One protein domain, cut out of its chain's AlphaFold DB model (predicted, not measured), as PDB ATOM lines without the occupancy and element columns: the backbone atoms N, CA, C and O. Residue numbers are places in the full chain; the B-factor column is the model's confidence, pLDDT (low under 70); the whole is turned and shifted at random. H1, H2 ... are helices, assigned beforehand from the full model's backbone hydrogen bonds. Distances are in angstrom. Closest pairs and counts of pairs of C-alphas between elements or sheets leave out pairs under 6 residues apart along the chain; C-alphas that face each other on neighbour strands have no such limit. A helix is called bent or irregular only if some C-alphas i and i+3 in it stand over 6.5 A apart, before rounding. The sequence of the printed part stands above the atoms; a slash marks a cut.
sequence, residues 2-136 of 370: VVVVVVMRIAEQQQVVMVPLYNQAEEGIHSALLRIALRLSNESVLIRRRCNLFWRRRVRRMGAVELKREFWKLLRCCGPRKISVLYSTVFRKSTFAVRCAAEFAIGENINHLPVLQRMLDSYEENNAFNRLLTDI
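What this domain is: This is residues 2 to 136 of the 370 residues of an uncharacterized protein of Trichomalopsis sarcophagae (UniProt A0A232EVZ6). H8, the longest helix, folds back along H7 with H6 beside it, while H2 and H5 lie side by side, H2 packing steeply on the first residues of H7, 95 to 97, and H5 packing steeply on its residues 100 to 104. H3 folds back on the end of H2 with H4 nearby, H1 lies near H7 away from them, and residues 128 to 136 of H8 stick out. The printed part has 135 residues with eight named helices, H1 to H8 in chain order, and no named strand: all helix. It is compact, with a radius of gyration of the C-alphas of 15.3 A and spans of 45 by 35 by 29 A.

Where its parts are: H8, residues 110 to 136, is 39.3 A long and ends at C-alpha 136 (-19.703, 15.742, 9.567). It is irregular, with C-alphas 111 and 114 7.2 A apart, and has a kink of 26 degrees near residue 117. H7 is residues 95 to 108, 20.2 A, and H6 residues 80 to 89. H2, residues 19 to 43, is 37.3 A long; H5 is residues 64 to 76, 18.3 A. H3 is residues 45 to 50, H4 residues 53 to 59, and H1 residues 2 to 12, from C-alpha 2 (-38.068, 42.532, 2.432).

How they stand to each other: H7 and H8, a helical hairpin, touch at a shallow tilt of 19 degrees; their closest C-alphas, of Ala 105 and His 112, are 5.4 A apart. H6 touches H8, closest at the C-alphas of Pro 80 and His 112, 5.9 A. H2 touches H7 at a steep 66 degrees, closest at the C-alphas of Ile 29 and Ala 97, 5.7 A. H5 touches H2, closest at the C-alphas of Glu 26 and Ala 64, 5.9 A, and H7, at those of Trp 72 and Phe 104, 6.5 A. H2 and H3 form a helical hairpin, closest at the C-alphas of Ser 41 and Arg 48, 4.2 A. H4 is close to but not clearly touching H2, and so is H1 to H7. Every O i to N i+4 pair is within hydrogen-bond range in H1, H3, H4, H5, H6 and H7, against 18 of 21 in H2 and 20 of 23 in H8.

The domain as a whole: The C-alphas of Arg 49 and Ile 136, the two farthest apart, are 47.8 A apart. The printed part has no cut, and no link is long. The mean pLDDT of the printed part is 79.9; residues 2 to 22 and 109 to 110 are under 70.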
ATOM      1  N   VAL A   2     -38.343  43.880   1.848       33.50
ATOM      2  CA  VAL A   2     -38.068  42.532   2.432       33.50
ATOM      3  C   VAL A   2     -36.603  42.286   2.852       33.50
ATOM      4  O   VAL A   2     -36.387  41.706   3.911       33.50
ATOM      5  N   VAL A   3     -35.610  42.772   2.094       37.06
ATOM      6  CA  VAL A   3     -34.176  42.657   2.457       37.06
ATOM      7  C   VAL A   3     -33.857  43.385   3.775       37.06
ATOM      8  O   VAL A   3     -33.150  42.849   4.621       37.06
ATOM      9  N   VAL A   4     -34.452  44.564   3.995       36.50
ATOM     10  CA  VAL A   4     -34.262  45.377   5.214       36.50
ATOM     11  C   VAL A   4     -34.769  44.631   6.456       36.50
ATOM     12  O   VAL A   4     -34.089  44.596   7.477       36.50
ATOM     13  N   VAL A   5     -35.920  43.958   6.350       38.16
ATOM     14  CA  VAL A   5     -36.534  43.207   7.463       38.16
ATOM     15  C   VAL A   5     -35.718  41.964   7.850       38.16
ATOM     16  O   VAL A   5     -35.683  41.596   9.022       38.16
ATOM     17  N   VAL A   6     -35.042  41.315   6.894       41.38
ATOM     18  CA  VAL A   6     -34.147  40.179   7.192       41.38
ATOM     19  C   VAL A   6     -32.896  40.655   7.932       41.38
ATOM     20  O   VAL A   6     -32.532  40.066   8.947       41.38
ATOM     21  N   VAL A   7     -32.285  41.756   7.484       43.00
ATOM     22  CA  VAL A   7     -31.080  42.311   8.121       43.00
ATOM     23  C   VAL A   7     -31.373  42.830   9.533       43.00
ATOM     24  O   VAL A   7     -30.579  42.580  10.438       43.00
ATOM     25  N   MET A   8     -32.536  43.451   9.767       37.78
ATOM     26  CA  MET A   8     -32.945  43.862  11.117       37.78
ATOM     27  C   MET A   8     -33.119  42.670  12.073       37.78
ATOM     28  O   MET A   8     -32.593  42.716  13.181       37.78
ATOM     29  N   ARG A   9     -33.743  41.560  11.652       41.06
ATOM     30  CA  ARG A   9     -33.896  40.382  12.534       41.06
ATOM     31  C   ARG A   9     -32.576  39.696  12.898       41.06
ATOM     32  O   ARG A   9     -32.458  39.179  14.005       41.06
ATOM     33  N   ILE A  10     -31.582  39.711  12.004       46.72
ATOM     34  CA  ILE A  10     -30.225  39.221  12.314       46.72
ATOM     35  C   ILE A  10     -29.541  40.134  13.348       46.72
ATOM     36  O   ILE A  10     -28.761  39.657  14.172       46.72
ATOM     37  N   ALA A  11     -29.839  41.437  13.337       44.53
ATOM     38  CA  ALA A  11     -29.299  42.370  14.320       44.53
ATOM     39  C   ALA A  11     -29.938  42.229  15.713       44.53
ATOM     40  O   ALA A  11     -29.249  42.427  16.712       44.53
ATOM     41  N   GLU A  12     -31.219  41.872  15.767       42.03
ATOM     42  CA  GLU A  12     -32.036  41.840  16.984       42.03
ATOM     43  C   GLU A  12     -31.809  40.569  17.829       42.03
ATOM     44  O   GLU A  12     -31.676  40.651  19.047       42.03
ATOM     45  N   GLN A  13     -31.651  39.393  17.203       47.84
ATOM     46  CA  GLN A  13     -31.487  38.118  17.929       47.84
ATOM     47  C   GLN A  13     -30.129  37.914  18.633       47.84
ATOM     48  O   GLN A  13     -29.961  36.905  19.315       47.84
ATOM     49  N   GLN A  14     -29.156  38.819  18.489       51.47
ATOM     50  CA  GLN A  14     -27.798  38.620  19.022       51.47
ATOM     51  C   GLN A  14     -27.449  39.458  20.262       51.47
ATOM     52  O   GLN A  14     -26.362  39.289  20.795       51.47
ATOM     53  N   GLN A  15     -28.313  40.346  20.764       48.59
ATOM     54  CA  GLN A  15     -27.891  41.318  21.791       48.59
ATOM     55  C   GLN A  15     -27.605  40.747  23.197       48.59
ATOM     56  O   GLN A  15     -26.952  41.421  23.988       48.59
ATOM     57  N   VAL A  16     -28.056  39.531  23.527       45.22
ATOM     58  CA  VAL A  16     -28.117  39.051  24.928       45.22
ATOM     59  C   VAL A  16     -26.850  38.308  25.403       45.22
ATOM     60  O   VAL A  16     -26.625  38.209  26.605       45.22
ATOM     61  N   VAL A  17     -25.976  37.827  24.505       45.53
ATOM     62  CA  VAL A  17     -24.751  37.074  24.876       45.53
ATOM     63  C   VAL A  17     -23.572  37.476  23.978       45.53
ATOM     64  O   VAL A  17     -23.281  36.799  22.997       45.53
ATOM     65  N   MET A  18     -22.910  38.607  24.263       49.38
ATOM     66  CA  MET A  18     -21.927  39.191  23.322       49.38
ATOM     67  C   MET A  18     -20.562  39.606  23.894       49.38
ATOM     68  O   MET A  18     -19.625  39.733  23.111       49.38
ATOM     69  N   VAL A  19     -20.397  39.812  25.208       50.62
ATOM     70  CA  VAL A  19     -19.170  40.435  25.761       50.62
ATOM     71  C   VAL A  19     -17.862  39.718  25.356       50.62
ATOM     72  O   VAL A  19     -16.996  40.394  24.805       50.62
ATOM     73  N   PRO A  20     -17.696  38.386  25.507       52.09
ATOM     74  CA  PRO A  20     -16.467  37.710  25.070       52.09
ATOM     75  C   PRO A  20     -16.354  37.544  23.542       52.09
ATOM     76  O   PRO A  20     -15.250  37.392  23.024       52.09
ATOM     77  N   LEU A  21     -17.469  37.600  22.799       55.16
ATOM     78  CA  LEU A  21     -17.474  37.482  21.333       55.16
ATOM     79  C   LEU A  21     -17.023  38.774  20.630       55.16
ATOM     80  O   LEU A  21     -16.565  38.712  19.486       55.16
ATOM     81  N   TYR A  22     -17.120  39.932  21.293       64.69
ATOM     82  CA  TYR A  22     -16.689  41.205  20.713       64.69
ATOM     83  C   TYR A  22     -15.188  41.228  20.398       64.69
ATOM     84  O   TYR A  22     -14.838  41.581  19.276       64.69
ATOM     85  N   ASN A  23     -14.317  40.775  21.304       73.12
ATOM     86  CA  ASN A  23     -12.861  40.849  21.108       73.12
ATOM     87  C   ASN A  23     -12.399  40.086  19.847       73.12
ATOM     88  O   ASN A  23     -11.638  40.609  19.033       73.12
ATOM     89  N   GLN A  24     -12.916  38.872  19.625       78.12
ATOM     90  CA  GLN A  24     -12.570  38.074  18.441       78.12
ATOM     91  C   GLN A  24     -13.146  38.680  17.144       78.12
ATOM     92  O   GLN A  24     -12.520  38.620  16.080       78.12
ATOM     93  N   ALA A  25     -14.325  39.308  17.218       77.62
ATOM     94  CA  ALA A  25     -14.901  40.047  16.097       77.62
ATOM     95  C   ALA A  25     -14.100  41.326  15.767       77.62
ATOM     96  O   ALA A  25     -13.915  41.635  14.583       77.62
ATOM     97  N   GLU A  26     -13.590  42.027  16.786       84.50
ATOM     98  CA  GLU A  26     -12.746  43.221  16.664       84.50
ATOM     99  C   GLU A  26     -11.422  42.912  15.956       84.50
ATOM    100  O   GLU A  26     -11.110  43.550  14.947       84.50
ATOM    101  N   GLU A  27     -10.687  41.873  16.370       87.44
ATOM    102  CA  GLU A  27      -9.481  41.408  15.661       87.44
ATOM    103  C   GLU A  27      -9.759  41.103  14.179       87.44
ATOM    104  O   GLU A  27      -8.992  41.490  13.282       87.44
ATOM    105  N   GLY A  28     -10.908  40.477  13.905       87.75
ATOM    106  CA  GLY A  28     -11.395  40.206  12.558       87.75
ATOM    107  C   GLY A  28     -11.543  41.472  11.705       87.75
ATOM    108  O   GLY A  28     -11.056  41.499  10.565       87.75
ATOM    109  N   ILE A  29     -12.162  42.535  12.238       88.75
ATOM    110  CA  ILE A  29     -12.301  43.805  11.510       88.75
ATOM    111  C   ILE A  29     -10.997  44.608  11.462       88.75
ATOM    112  O   ILE A  29     -10.712  45.145  10.394       88.75
ATOM    113  N   HIS A  30     -10.148  44.635  12.499       93.06
ATOM    114  CA  HIS A  30      -8.807  45.243  12.415       93.06
ATOM    115  C   HIS A  30      -8.002  44.637  11.253       93.06
ATOM    116  O   HIS A  30      -7.453  45.351  10.406       93.06
ATOM    117  N   SER A  31      -7.975  43.302  11.176       93.00
ATOM    118  CA  SER A  31      -7.305  42.547  10.117       93.00
ATOM    119  C   SER A  31      -7.901  42.832   8.735       93.00
ATOM    120  O   SER A  31      -7.158  42.959   7.755       93.00
ATOM    121  N   ALA A  32      -9.227  42.963   8.632       91.75
ATOM    122  CA  ALA A  32      -9.892  43.344   7.389       91.75
ATOM    123  C   ALA A  32      -9.540  44.784   6.971       91.75
ATOM    124  O   ALA A  32      -9.080  44.988   5.847       91.75
ATOM    125  N   LEU A  33      -9.673  45.762   7.877       94.75
ATOM    126  CA  LEU A  33      -9.356  47.183   7.672       94.75
ATOM    127  C   LEU A  33      -7.945  47.382   7.120       94.75
ATOM    128  O   LEU A  33      -7.765  48.045   6.099       94.75
ATOM    129  N   LEU A  34      -6.949  46.763   7.759       95.00
ATOM    130  CA  LEU A  34      -5.551  46.870   7.342       95.00
ATOM    131  C   LEU A  34      -5.307  46.222   5.968       95.00
ATOM    132  O   LEU A  34      -4.575  46.789   5.154       95.00
ATOM    133  N   ARG A  35      -5.949  45.082   5.664       94.62
ATOM    134  CA  ARG A  35      -5.859  44.421   4.346       94.62
ATOM    135  C   ARG A  35      -6.518  45.236   3.227       94.62
ATOM    136  O   ARG A  35      -5.959  45.316   2.133       94.62
ATOM    137  N   ILE A  36      -7.666  45.862   3.495       93.38
ATOM    138  CA  ILE A  36      -8.358  46.762   2.556       93.38
ATOM    139  C   ILE A  36      -7.492  47.986   2.291       93.38
ATOM    140  O   ILE A  36      -7.172  48.265   1.140       93.38
ATOM    141  N   ALA A  37      -7.066  48.676   3.350       94.38
ATOM    142  CA  ALA A  37      -6.230  49.865   3.257       94.38
ATOM    143  C   ALA A  37      -4.944  49.595   2.465       94.38
ATOM    144  O   ALA A  37      -4.592  50.386   1.595       94.38
ATOM    145  N   LEU A  38      -4.286  48.451   2.698       94.38
ATOM    146  CA  LEU A  38      -3.108  48.038   1.936       94.38
ATOM    147  C   LEU A  38      -3.421  47.893   0.438       94.38
ATOM    148  O   LEU A  38      -2.774  48.555  -0.372       94.38
ATOM    149  N   ARG A  39      -4.438  47.102   0.065       93.56
ATOM    150  CA  ARG A  39      -4.826  46.916  -1.347       93.56
ATOM    151  C   ARG A  39      -5.212  48.234  -2.018       93.56
ATOM    152  O   ARG A  39      -4.701  48.556  -3.084       93.56
ATOM    153  N   LEU A  40      -6.056  49.031  -1.366       92.44
ATOM    154  CA  LEU A  40      -6.507  50.317  -1.895       92.44
ATOM    155  C   LEU A  40      -5.371  51.348  -2.012       92.44
ATOM    156  O   LEU A  40      -5.381  52.142  -2.948       92.44
ATOM    157  N   SER A  41      -4.373  51.319  -1.119       93.88
ATOM    158  CA  SER A  41      -3.211  52.222  -1.171       93.88
ATOM    159  C   SER A  41      -2.261  51.954  -2.346       93.88
ATOM    160  O   SER A  41      -1.522  52.854  -2.758       93.88
ATOM    161  N   ASN A  42      -2.299  50.751  -2.926       91.12
ATOM    162  CA  ASN A  42      -1.561  50.442  -4.151       91.12
ATOM    163  C   ASN A  42      -2.208  51.126  -5.367       91.12
ATOM    164  O   ASN A  42      -1.497  51.617  -6.236       91.12
ATOM    165  N   GLU A  43      -3.539  51.225  -5.377       91.31
ATOM    166  CA  GLU A  43      -4.333  51.754  -6.493       91.31
ATOM    167  C   GLU A  43      -4.690  53.251  -6.370       91.31
ATOM    168  O   GLU A  43      -5.116  53.857  -7.348       91.31
ATOM    169  N   SER A  44      -4.562  53.865  -5.187       93.50
ATOM    170  CA  SER A  44      -4.931  55.272  -4.960       93.50
ATOM    171  C   SER A  44      -3.951  56.006  -4.042       93.50
ATOM    172  O   SER A  44      -3.755  55.636  -2.881       93.50
ATOM    173  N   VAL A  45      -3.393  57.112  -4.545       93.06
ATOM    174  CA  VAL A  45      -2.484  58.002  -3.800       93.06
ATOM    175  C   VAL A  45      -3.191  58.678  -2.620       93.06
ATOM    176  O   VAL A  45      -2.608  58.787  -1.544       93.06
ATOM    177  N   LEU A  46      -4.462  59.068  -2.774       91.25
ATOM    178  CA  LEU A  46      -5.254  59.671  -1.694       91.25
ATOM    179  C   LEU A  46      -5.440  58.691  -0.527       91.25
ATOM    180  O   LEU A  46      -5.222  59.047   0.632       91.25
ATOM    181  N   ILE A  47      -5.757  57.429  -0.833       92.50
ATOM    182  CA  ILE A  47      -5.889  56.382   0.189       92.50
ATOM    183  C   ILE A  47      -4.522  56.057   0.804       92.50
ATOM    184  O   ILE A  47      -4.439  55.848   2.010       92.50
ATOM    185  N   ARG A  48      -3.429  56.094   0.029       94.50
ATOM    186  CA  ARG A  48      -2.060  55.926   0.549       94.50
ATOM    187  C   ARG A  48      -1.669  57.019   1.548       94.50
ATOM    188  O   ARG A  48      -1.148  56.684   2.609       94.50
ATOM    189  N   ARG A  49      -1.957  58.294   1.246       93.12
ATOM    190  CA  ARG A  49      -1.729  59.430   2.162       93.12
ATOM    191  C   ARG A  49      -2.561  59.291   3.443       93.12
ATOM    192  O   ARG A  49      -2.026  59.457   4.534       93.12
ATOM    193  N   ARG A  50      -3.842  58.913   3.320       92.69
ATOM    194  CA  ARG A  50      -4.758  58.705   4.457       92.69
ATOM    195  C   ARG A  50      -4.363  57.512   5.341       92.69
ATOM    196  O   ARG A  50      -4.353  57.628   6.560       92.69
ATOM    197  N   CYS A  51      -4.033  56.366   4.747       94.69
ATOM    198  CA  CYS A  51      -3.751  55.103   5.444       94.69
ATOM    199  C   CYS A  51      -2.255  54.901   5.751       94.69
ATOM    200  O   CYS A  51      -1.705  53.798   5.596       94.69
ATOM    201  N   ASN A  52      -1.610  55.983   6.193       95.25
ATOM    202  CA  ASN A  52      -0.203  56.033   6.577       95.25
ATOM    203  C   ASN A  52       0.104  55.198   7.847       95.25
ATOM    204  O   ASN A  52      -0.777  54.583   8.457       95.25
ATOM    205  N   LEU A  53       1.376  55.161   8.258       94.62
ATOM    206  CA  LEU A  53       1.826  54.411   9.441       94.62
ATOM    207  C   LEU A  53       1.115  54.837  10.737       94.62
ATOM    208  O   LEU A  53       0.779  53.976  11.551       94.62
ATOM    209  N   PHE A  54       0.837  56.133  10.910       96.56
ATOM    210  CA  PHE A  54       0.117  56.651  12.072       96.56
ATOM    211  C   PHE A  54      -1.335  56.153  12.102       96.56
ATOM    212  O   PHE A  54      -1.766  55.600  13.114       96.56
ATOM    213  N   TRP A  55      -2.062  56.233  10.980       96.44
ATOM    214  CA  TRP A  55      -3.417  55.682  10.866       96.44
ATOM    215  C   TRP A  55      -3.433  54.175  11.160       96.44
ATOM    216  O   TRP A  55      -4.272  53.718  11.929       96.44
ATOM    217  N   ARG A  56      -2.455  53.401  10.664       95.88
ATOM    218  CA  ARG A  56      -2.338  51.959  10.972       95.88
ATOM    219  C   ARG A  56      -2.098  51.687  12.463       95.88
ATOM    220  O   ARG A  56      -2.677  50.746  13.002       95.88
ATOM    221  N   ARG A  57      -1.275  52.500  13.144       95.62
ATOM    222  CA  ARG A  57      -1.074  52.432  14.609       95.62
ATOM    223  C   ARG A  57      -2.326  52.852  15.387       95.62
ATOM    224  O   ARG A  57      -2.595  52.277  16.437       95.62
ATOM    225  N   ARG A  58      -3.094  53.829  14.890       96.38
ATOM    226  CA  ARG A  58      -4.368  54.252  15.494       96.38
ATOM    227  C   ARG A  58      -5.439  53.173  15.345       96.38
ATOM    228  O   ARG A  58      -6.065  52.831  16.335       96.38
ATOM    229  N   VAL A  59      -5.588  52.583  14.156       95.50
ATOM    230  CA  VAL A  59      -6.566  51.515  13.880       95.50
ATOM    231  C   VAL A  59      -6.416  50.333  14.832       95.50
ATOM    232  O   VAL A  59      -7.428  49.798  15.247       95.50
ATOM    233  N   ARG A  60      -5.202  49.949  15.245       94.31
ATOM    234  CA  ARG A  60      -4.983  48.867  16.235       94.31
ATOM    235  C   ARG A  60      -5.436  49.188  17.669       94.31
ATOM    236  O   ARG A  60      -5.345  48.317  18.519       94.31
ATOM    237  N   ARG A  61      -5.842  50.429  17.950       95.06
ATOM    238  CA  ARG A  61      -6.303  50.904  19.268       95.06
ATOM    239  C   ARG A  61      -7.745  51.426  19.239       95.06
ATOM    240  O   ARG A  61      -8.201  51.976  20.231       95.06
ATOM    241  N   MET A  62      -8.421  51.318  18.094       95.25
ATOM    242  CA  MET A  62      -9.815  51.730  17.923       95.25
ATOM    243  C   MET A  62     -10.763  50.623  18.385       95.25
ATOM    244  O   MET A  62     -10.522  49.468  18.051       95.25
ATOM    245  N   GLY A  63     -11.865  50.974  19.049       92.56
ATOM    246  CA  GLY A  63     -12.944  50.017  19.350       92.56
ATOM    247  C   GLY A  63     -13.879  49.770  18.155       92.56
ATOM    248  O   GLY A  63     -13.874  50.530  17.180       92.56
ATOM    249  N   ALA A  64     -14.742  48.751  18.233       87.88
ATOM    250  CA  ALA A  64     -15.639  48.318  17.151       87.88
ATOM    251  C   ALA A  64     -16.417  49.454  16.454       87.88
ATOM    252  O   ALA A  64     -16.557  49.450  15.229       87.88
ATOM    253  N   VAL A  65     -16.909  50.444  17.209       89.62
ATOM    254  CA  VAL A  65     -17.679  51.583  16.668       89.62
ATOM    255  C   VAL A  65     -16.813  52.494  15.788       89.62
ATOM    256  O   VAL A  65     -17.240  52.922  14.711       89.62
ATOM    257  N   GLU A  66     -15.579  52.764  16.210       94.75
ATOM    258  CA  GLU A  66     -14.618  53.566  15.453       94.75
ATOM    259  C   GLU A  66     -14.110  52.803  14.223       94.75
ATOM    260  O   GLU A  66     -14.055  53.366  13.126       94.75
ATOM    261  N   LEU A  67     -13.824  51.504  14.381       93.56
ATOM    262  CA  LEU A  67     -13.436  50.606  13.290       93.56
ATOM    263  C   LEU A  67     -14.515  50.548  12.212       93.56
ATOM    264  O   LEU A  67     -14.214  50.742  11.036       93.56
ATOM    265  N   LYS A  68     -15.783  50.366  12.594       93.00
ATOM    266  CA  LYS A  68     -16.926  50.416  11.673       93.00
ATOM    267  C   LYS A  68     -16.975  51.746  10.915       93.00
ATOM    268  O   LYS A  68     -17.147  51.748   9.696       93.00
ATOM    269  N   ARG A  69     -16.758  52.874  11.605       94.06
ATOM    270  CA  ARG A  69     -16.762  54.214  10.997       94.06
ATOM    271  C   ARG A  69     -15.605  54.413  10.004       94.06
ATOM    272  O   ARG A  69     -15.844  54.934   8.917       94.06
ATOM    273  N   GLU A  70     -14.373  54.004  10.318       95.44
ATOM    274  CA  GLU A  70     -13.253  54.076   9.358       95.44
ATOM    275  C   GLU A  70     -13.399  53.070   8.206       95.44
ATOM    276  O   GLU A  70     -13.085  53.401   7.062       95.44
ATOM    277  N   PHE A  71     -13.935  51.874   8.466       93.56
ATOM    278  CA  PHE A  71     -14.248  50.877   7.441       93.56
ATOM    279  C   PHE A  71     -15.254  51.437   6.425       93.56
ATOM    280  O   PHE A  71     -14.993  51.391   5.224       93.56
ATOM    281  N   TRP A  72     -16.338  52.078   6.879       93.56
ATOM    282  CA  TRP A  72     -17.285  52.777   6.000       93.56
ATOM    283  C   TRP A  72     -16.631  53.911   5.201       93.56
ATOM    284  O   TRP A  72     -16.879  54.019   4.003       93.56
ATOM    285  N   LYS A  73     -15.736  54.712   5.799       93.50
ATOM    286  CA  LYS A  73     -14.993  55.748   5.052       93.50
ATOM    287  C   LYS A  73     -14.141  55.157   3.921       93.50
ATOM    288  O   LYS A  73     -14.080  55.758   2.855       93.50
ATOM    289  N   LEU A  74     -13.528  53.982   4.109       93.38
ATOM    290  CA  LEU A  74     -12.823  53.283   3.024       93.38
ATOM    291  C   LEU A  74     -13.776  52.738   1.952       93.38
ATOM    292  O   LEU A  74     -13.440  52.789   0.767       93.38
ATOM    293  N   LEU A  75     -14.955  52.239   2.339       91.50
ATOM    294  CA  LEU A  75     -15.959  51.766   1.381       91.50
ATOM    295  C   LEU A  75     -16.562  52.905   0.547       91.50
ATOM    296  O   LEU A  75     -16.774  52.698  -0.643       91.50
ATOM    297  N   ARG A  76     -16.733  54.119   1.096       91.44
ATOM    298  CA  ARG A  76     -17.126  55.312   0.309       91.44
ATOM    299  C   ARG A  76     -16.138  55.640  -0.814       91.44
ATOM    300  O   ARG A  76     -16.541  56.117  -1.866       91.44
ATOM    301  N   CYS A  77     -14.853  55.333  -0.635       90.50
ATOM    302  CA  CYS A  77     -13.842  55.472  -1.687       90.50
ATOM    303  C   CYS A  77     -13.858  54.323  -2.723       90.50
ATOM    304  O   CYS A  77     -12.978  54.267  -3.585       90.50
ATOM    305  N   CYS A  78     -14.807  53.383  -2.643       90.00
ATOM    306  CA  CYS A  78     -14.873  52.186  -3.478       90.00
ATOM    307  C   CYS A  78     -16.193  52.097  -4.258       90.00
ATOM    308  O   CYS A  78     -17.264  51.938  -3.684       90.00
ATOM    309  N   GLY A  79     -16.118  52.061  -5.592       88.44
ATOM    310  CA  GLY A  79     -17.286  51.743  -6.420       88.44
ATOM    311  C   GLY A  79     -17.811  50.308  -6.190       88.44
ATOM    312  O   GLY A  79     -17.046  49.437  -5.758       88.44
ATOM    313  N   PRO A  80     -19.076  49.999  -6.552       85.31
ATOM    314  CA  PRO A  80     -19.724  48.715  -6.244       85.31
ATOM    315  C   PRO A  80     -18.925  47.478  -6.694       85.31
ATOM    316  O   PRO A  80     -18.809  46.499  -5.955       85.31
ATOM    317  N   ARG A  81     -18.306  47.536  -7.885       86.44
ATOM    318  CA  ARG A  81     -17.443  46.461  -8.413       86.44
ATOM    319  C   ARG A  81     -16.248  46.178  -7.494       86.44
ATOM    320  O   ARG A  81     -15.907  45.022  -7.269       86.44
ATOM    321  N   LYS A  82     -15.642  47.225  -6.927       90.56
ATOM    322  CA  LYS A  82     -14.477  47.120  -6.042       90.56
ATOM    323  C   LYS A  82     -14.853  46.543  -4.679       90.56
ATOM    324  O   LYS A  82     -14.131  45.694  -4.169       90.56
ATOM    325  N   ILE A  83     -16.017  46.920  -4.143       89.38
ATOM    326  CA  ILE A  83     -16.581  46.324  -2.919       89.38
ATOM    327  C   ILE A  83     -16.784  44.809  -3.104       89.38
ATOM    328  O   ILE A  83     -16.394  44.037  -2.235       89.38
ATOM    329  N   SER A  84     -17.284  44.365  -4.264       84.62
ATOM    330  CA  SER A  84     -17.423  42.931  -4.581       84.62
ATOM    331  C   SER A  84     -16.077  42.181  -4.623       84.62
ATOM    332  O   SER A  84     -15.972  41.076  -4.091       84.62
ATOM    333  N   VAL A  85     -15.018  42.790  -5.174       90.00
ATOM    334  CA  VAL A  85     -13.656  42.216  -5.157       90.00
ATOM    335  C   VAL A  85     -13.074  42.179  -3.737       90.00
ATOM    336  O   VAL A  85     -12.443  41.195  -3.345       90.00
ATOM    337  N   LEU A  86     -13.292  43.222  -2.930       90.44
ATOM    338  CA  LEU A  86     -12.884  43.242  -1.521       90.44
ATOM    339  C   LEU A  86     -13.648  42.200  -0.687       90.44
ATOM    340  O   LEU A  86     -13.062  41.607   0.218       90.44
ATOM    341  N   TYR A  87     -14.907  41.909  -1.023       87.38
ATOM    342  CA  TYR A  87     -15.673  40.845  -0.376       87.38
ATOM    343  C   TYR A  87     -15.029  39.473  -0.573       87.38
ATOM    344  O   TYR A  87     -14.685  38.816   0.411       87.38
ATOM    345  N   SER A  88     -14.798  39.068  -1.825       85.69
ATOM    346  CA  SER A  88     -14.270  37.734  -2.135       85.69
ATOM    347  C   SER A  88     -12.850  37.507  -1.602       85.69
ATOM    348  O   SER A  88     -12.473  36.369  -1.329       85.69
ATOM    349  N   THR A  89     -12.072  38.581  -1.422       87.62
ATOM    350  CA  THR A  89     -10.645  38.509  -1.065       87.62
ATOM    351  C   THR A  89     -10.312  38.906   0.374       87.62
ATOM    352  O   THR A  89      -9.277  38.481   0.894       87.62
ATOM    353  N   VAL A  90     -11.158  39.701   1.037       88.25
ATOM    354  CA  VAL A  90     -10.936  40.169   2.415       88.25
ATOM    355  C   VAL A  90     -12.125  39.860   3.320       88.25
ATOM    356  O   VAL A  90     -11.909  39.235   4.362       88.25
ATOM    357  N   PHE A  91     -13.351  40.263   2.953       82.81
ATOM    358  CA  PHE A  91     -14.497  40.174   3.875       82.81
ATOM    359  C   PHE A  91     -14.943  38.731   4.131       82.81
ATOM    360  O   PHE A  91     -15.323  38.439   5.255       82.81
ATOM    361  N   ARG A  92     -14.830  37.810   3.159       80.50
ATOM    362  CA  ARG A  92     -15.269  36.399   3.292       80.50
ATOM    363  C   ARG A  92     -14.729  35.676   4.542       80.50
ATOM    364  O   ARG A  92     -15.341  34.721   4.995       80.50
ATOM    365  N   LYS A  93     -13.606  36.134   5.118       83.06
ATOM    366  CA  LYS A  93     -13.004  35.582   6.349       83.06
ATOM    367  C   LYS A  93     -13.437  36.275   7.656       83.06
ATOM    368  O   LYS A  93     -12.901  35.948   8.705       83.06
ATOM    369  N   SER A  94     -14.328  37.265   7.614       85.94
ATOM    370  CA  SER A  94     -14.802  38.009   8.788       85.94
ATOM    371  C   SER A  94     -16.296  38.300   8.657       85.94
ATOM    372  O   SER A  94     -16.714  39.188   7.912       85.94
ATOM    373  N   THR A  95     -17.099  37.565   9.427       83.50
ATOM    374  CA  THR A  95     -18.557  37.746   9.559       83.50
ATOM    375  C   THR A  95     -18.916  39.207   9.863       83.50
ATOM    376  O   THR A  95     -19.798  39.784   9.226       83.50
ATOM    377  N   PHE A  96     -18.161  39.845  10.764       84.50
ATOM    378  CA  PHE A  96     -18.325  41.247  11.142       84.50
ATOM    379  C   PHE A  96     -18.040  42.217   9.985       84.50
ATOM    380  O   PHE A  96     -18.804  43.161   9.778       84.50
ATOM    381  N   ALA A  97     -16.992  41.982   9.184       87.44
ATOM    382  CA  ALA A  97     -16.699  42.809   8.011       87.44
ATOM    383  C   ALA A  97     -17.774  42.663   6.919       87.44
ATOM    384  O   ALA A  97     -18.164  43.664   6.315       87.44
ATOM    385  N   VAL A  98     -18.296  41.448   6.699       87.06
ATOM    386  CA  VAL A  98     -19.440  41.212   5.796       87.06
ATOM    387  C   VAL A  98     -20.667  41.984   6.276       87.06
ATOM    388  O   VAL A  98     -21.252  42.730   5.493       87.06
ATOM    389  N   ARG A  99     -21.016  41.875   7.563       86.19
ATOM    390  CA  ARG A  99     -22.148  42.593   8.164       86.19
ATOM    391  C   ARG A  99     -21.980  44.114   8.083       86.19
ATOM    392  O   ARG A  99     -22.895  44.795   7.637       86.19
ATOM    393  N   CYS A 100     -20.805  44.653   8.408       88.06
ATOM    394  CA  CYS A 100     -20.535  46.089   8.288       88.06
ATOM    395  C   CYS A 100     -20.625  46.592   6.842       88.06
ATOM    396  O   CYS A 100     -21.098  47.707   6.619       88.06
ATOM    397  N   ALA A 101     -20.184  45.799   5.861       87.44
ATOM    398  CA  ALA A 101     -20.298  46.142   4.445       87.44
ATOM    399  C   ALA A 101     -21.743  46.003   3.932       87.44
ATOM    400  O   ALA A 101     -22.156  46.755   3.050       87.44
ATOM    401  N   ALA A 102     -22.524  45.087   4.511       85.19
ATOM    402  CA  ALA A 102     -23.946  44.956   4.233       85.19
ATOM    403  C   ALA A 102     -24.742  46.161   4.760       85.19
ATOM    404  O   ALA A 102     -25.482  46.785   4.005       85.19
ATOM    405  N   GLU A 103     -24.525  46.541   6.020       87.44
ATOM    406  CA  GLU A 103     -25.126  47.733   6.630       87.44
ATOM    407  C   GLU A 103     -24.738  49.019   5.873       87.44
ATOM    408  O   GLU A 103     -25.598  49.860   5.620       87.44
ATOM    409  N   PHE A 104     -23.484  49.134   5.412       88.12
ATOM    410  CA  PHE A 104     -23.029  50.226   4.538       88.12
ATOM    411  C   PHE A 104     -23.830  50.308   3.228       88.12
ATOM    412  O   PHE A 104     -24.337  51.369   2.866       88.12
ATOM    413  N   ALA A 105     -23.976  49.180   2.526       84.25
ATOM    414  CA  ALA A 105     -24.696  49.120   1.254       84.25
ATOM    415  C   ALA A 105     -26.197  49.435   1.395       84.25
ATOM    416  O   ALA A 105     -26.802  49.923   0.445       84.25
ATOM    417  N   ILE A 106     -26.791  49.167   2.563       82.00
ATOM    418  CA  ILE A 106     -28.186  49.516   2.878       82.00
ATOM    419  C   ILE A 106     -28.328  51.016   3.163       82.00
ATOM    420  O   ILE A 106     -29.318  51.610   2.747       82.00
ATOM    421  N   GLY A 107     -27.361  51.615   3.865       83.00
ATOM    422  CA  GLY A 107     -27.424  53.015   4.288       83.00
ATOM    423  C   GLY A 107     -27.116  54.042   3.194       83.00
ATOM    424  O   GLY A 107     -27.694  55.122   3.216       83.00
ATOM    425  N   GLU A 108     -26.220  53.738   2.249       77.62
ATOM    426  CA  GLU A 108     -25.691  54.760   1.324       77.62
ATOM    427  C   GLU A 108     -26.372  54.801  -0.048       77.62
ATOM    428  O   GLU A 108     -26.546  55.887  -0.601       77.62
ATOM    429  N   ASN A 109     -26.708  53.655  -0.663       66.75
ATOM    430  CA  ASN A 109     -27.313  53.680  -1.998       66.75
ATOM    431  C   ASN A 109     -27.980  52.365  -2.436       66.75
ATOM    432  O   ASN A 109     -27.352  51.305  -2.439       66.75
ATOM    433  N   ILE A 110     -29.195  52.463  -2.987       64.25
ATOM    434  CA  ILE A 110     -29.909  51.354  -3.653       64.25
ATOM    435  C   ILE A 110     -29.073  50.761  -4.809       64.25
ATOM    436  O   ILE A 110     -29.143  49.563  -5.075       64.25
ATOM    437  N   ASN A 111     -28.191  51.546  -5.434       73.12
ATOM    438  CA  ASN A 111     -27.266  51.075  -6.472       73.12
ATOM    439  C   ASN A 111     -26.262  50.007  -5.983       73.12
ATOM    440  O   ASN A 111     -25.700  49.271  -6.799       73.12
ATOM    441  N   HIS A 112     -26.048  49.863  -4.668       71.31
ATOM    442  CA  HIS A 112     -25.257  48.767  -4.098       71.31
ATOM    443  C   HIS A 112     -26.066  47.479  -3.867       71.31
ATOM    444  O   HIS A 112     -25.461  46.428  -3.644       71.31
ATOM    445  N   LEU A 113     -27.401  47.501  -3.979       72.50
ATOM    446  CA  LEU A 113     -28.278  46.356  -3.692       72.50
ATOM    447  C   LEU A 113     -27.933  45.073  -4.495       72.50
ATOM    448  O   LEU A 113     -27.924  44.000  -3.895       72.50
ATOM    449  N   PRO A 114     -27.555  45.117  -5.795       76.69
ATOM    450  CA  PRO A 114     -27.157  43.914  -6.543       76.69
ATOM    451  C   PRO A 114     -25.778  43.350  -6.159       76.69
ATOM    452  O   PRO A 114     -25.441  42.221  -6.531       76.69
ATOM    453  N   VAL A 115     -24.946  44.144  -5.476       73.19
ATOM    454  CA  VAL A 115     -23.681  43.690  -4.876       73.19
ATOM    455  C   VAL A 115     -23.953  43.131  -3.484       73.19
ATOM    456  O   VAL A 115     -23.464  42.051  -3.170       73.19
ATOM    457  N   LEU A 116     -24.798  43.810  -2.703       74.69
ATOM    458  CA  LEU A 116     -25.282  43.348  -1.407       74.69
ATOM    459  C   LEU A 116     -25.920  41.960  -1.500       74.69
ATOM    460  O   LEU A 116     -25.545  41.088  -0.727       74.69
ATOM    461  N   GLN A 117     -26.826  41.741  -2.460       77.81
ATOM    462  CA  GLN A 117     -27.483  40.447  -2.654       77.81
ATOM    463  C   GLN A 117     -26.442  39.334  -2.841       77.81
ATOM    464  O   GLN A 117     -26.382  38.426  -2.026       77.81
ATOM    465  N   ARG A 118     -25.508  39.490  -3.791       75.94
ATOM    466  CA  ARG A 118     -24.417  38.521  -4.018       75.94
ATOM    467  C   ARG A 118     -23.494  38.317  -2.810       75.94
ATOM    468  O   ARG A 118     -22.956  37.227  -2.638       75.94
ATOM    469  N   MET A 119     -23.282  39.347  -1.989       72.12
ATOM    470  CA  MET A 119     -22.514  39.226  -0.745       72.12
ATOM    471  C   MET A 119     -23.271  38.459   0.345       72.12
ATOM    472  O   MET A 119     -22.634  37.767   1.138       72.12
ATOM    473  N   LEU A 120     -24.598  38.596   0.406       75.38
ATOM    474  CA  LEU A 120     -25.454  37.871   1.343       75.38
ATOM    475  C   LEU A 120     -25.640  36.417   0.897       75.38
ATOM    476  O   LEU A 120     -25.386  35.531   1.702       75.38
ATOM    477  N   ASP A 121     -25.941  36.174  -0.381       78.12
ATOM    478  CA  ASP A 121     -26.077  34.827  -0.954       78.12
ATOM    479  C   ASP A 121     -24.807  34.002  -0.684       78.12
ATOM    480  O   ASP A 121     -24.854  32.944  -0.059       78.12
ATOM    481  N   SER A 122     -23.632  34.547  -1.031       75.69
ATOM    482  CA  SER A 122     -22.358  33.866  -0.778       75.69
ATOM    483  C   SER A 122     -22.037  33.734   0.719       75.69
ATOM    484  O   SER A 122     -21.333  32.812   1.124       75.69
ATOM    485  N   TYR A 123     -22.553  34.613   1.583       74.12
ATOM    486  CA  TYR A 123     -22.376  34.486   3.033       74.12
ATOM    487  C   TYR A 123     -23.240  33.356   3.610       74.12
ATOM    488  O   TYR A 123     -22.758  32.577   4.433       74.12
ATOM    489  N   GLU A 124     -24.483  33.232   3.146       77.94
ATOM    490  CA  GLU A 124     -25.387  32.136   3.499       77.94
ATOM    491  C   GLU A 124     -24.842  30.787   3.004       77.94
ATOM    492  O   GLU A 124     -24.778  29.846   3.794       77.94
ATOM    493  N   GLU A 125     -24.328  30.713   1.770       78.56
ATOM    494  CA  GLU A 125     -23.635  29.530   1.228       78.56
ATOM    495  C   GLU A 125     -22.430  29.110   2.088       78.56
ATOM    496  O   GLU A 125     -22.299  27.939   2.447       78.56
ATOM    497  N   ASN A 126     -21.553  30.054   2.461       73.81
ATOM    498  CA  ASN A 126     -20.390  29.755   3.306       73.81
ATOM    499  C   ASN A 126     -20.799  29.285   4.711       73.81
ATOM    500  O   ASN A 126     -20.174  28.380   5.257       73.81
ATOM    501  N   ASN A 127     -21.847  29.867   5.299       74.69
ATOM    502  CA  ASN A 127     -22.347  29.436   6.605       74.69
ATOM    503  C   ASN A 127     -23.035  28.067   6.549       74.69
ATOM    504  O   ASN A 127     -22.885  27.286   7.485       74.69
ATOM    505  N   ALA A 128     -23.761  27.760   5.470       74.19
ATOM    506  CA  ALA A 128     -24.329  26.435   5.250       74.19
ATOM    507  C   ALA A 128     -23.225  25.375   5.103       74.19
ATOM    508  O   ALA A 128     -23.305  24.322   5.727       74.19
ATOM    509  N   PHE A 129     -22.161  25.685   4.354       71.50
ATOM    510  CA  PHE A 129     -20.997  24.810   4.211       71.50
ATOM    511  C   PHE A 129     -20.249  24.593   5.535       71.50
ATOM    512  O   PHE A 129     -19.925  23.459   5.872       71.50
ATOM    513  N   ASN A 130     -20.019  25.653   6.319       72.06
ATOM    514  CA  ASN A 130     -19.361  25.530   7.624       72.06
ATOM    515  C   ASN A 130     -20.178  24.686   8.613       72.06
ATOM    516  O   ASN A 130     -19.588  23.896   9.335       72.06
ATOM    517  N   ARG A 131     -21.515  24.817   8.623       77.31
ATOM    518  CA  ARG A 131     -22.390  23.954   9.436       77.31
ATOM    519  C   ARG A 131     -22.270  22.495   9.022       77.31
ATOM    520  O   ARG A 131     -22.012  21.667   9.874       77.31
ATOM    521  N   LEU A 132     -22.337  22.213   7.723       80.12
ATOM    522  CA  LEU A 132     -22.198  20.854   7.201       80.12
ATOM    523  C   LEU A 132     -20.822  20.233   7.516       80.12
ATOM    524  O   LEU A 132     -20.742  19.031   7.732       80.12
ATOM    525  N   LEU A 133     -19.751  21.034   7.594       79.44
ATOM    526  CA  LEU A 133     -18.454  20.572   8.109       79.44
ATOM    527  C   LEU A 133     -18.463  20.305   9.622       79.44
ATOM    528  O   LEU A 133     -17.767  19.402  10.067       79.44
ATOM    529  N   THR A 134     -19.204  21.085  10.414       80.12
ATOM    530  CA  THR A 134     -19.392  20.793  11.843       80.12
ATOM    531  C   THR A 134     -20.186  19.506  12.026       80.12
ATOM    532  O   THR A 134     -19.727  18.643  12.758       80.12
ATOM    533  N   ASP A 135     -21.300  19.346  11.307       80.00
ATOM    534  CA  ASP A 135     -22.158  18.161  11.371       80.00
ATOM    535  C   ASP A 135     -21.352  16.883  11.039       80.00
ATOM    536  O   ASP A 135     -21.350  15.948  11.827       80.00
ATOM    537  N   ILE A 136     -20.571  16.880   9.945       81.81
ATOM    538  CA  ILE A 136     -19.703  15.742   9.567       81.81
ATOM    539  C   ILE A 136     -18.653  15.418  10.640       81.81
ATOM    540  O   ILE A 136     -18.351  14.252  10.861       81.81
TER     541      ILE A 136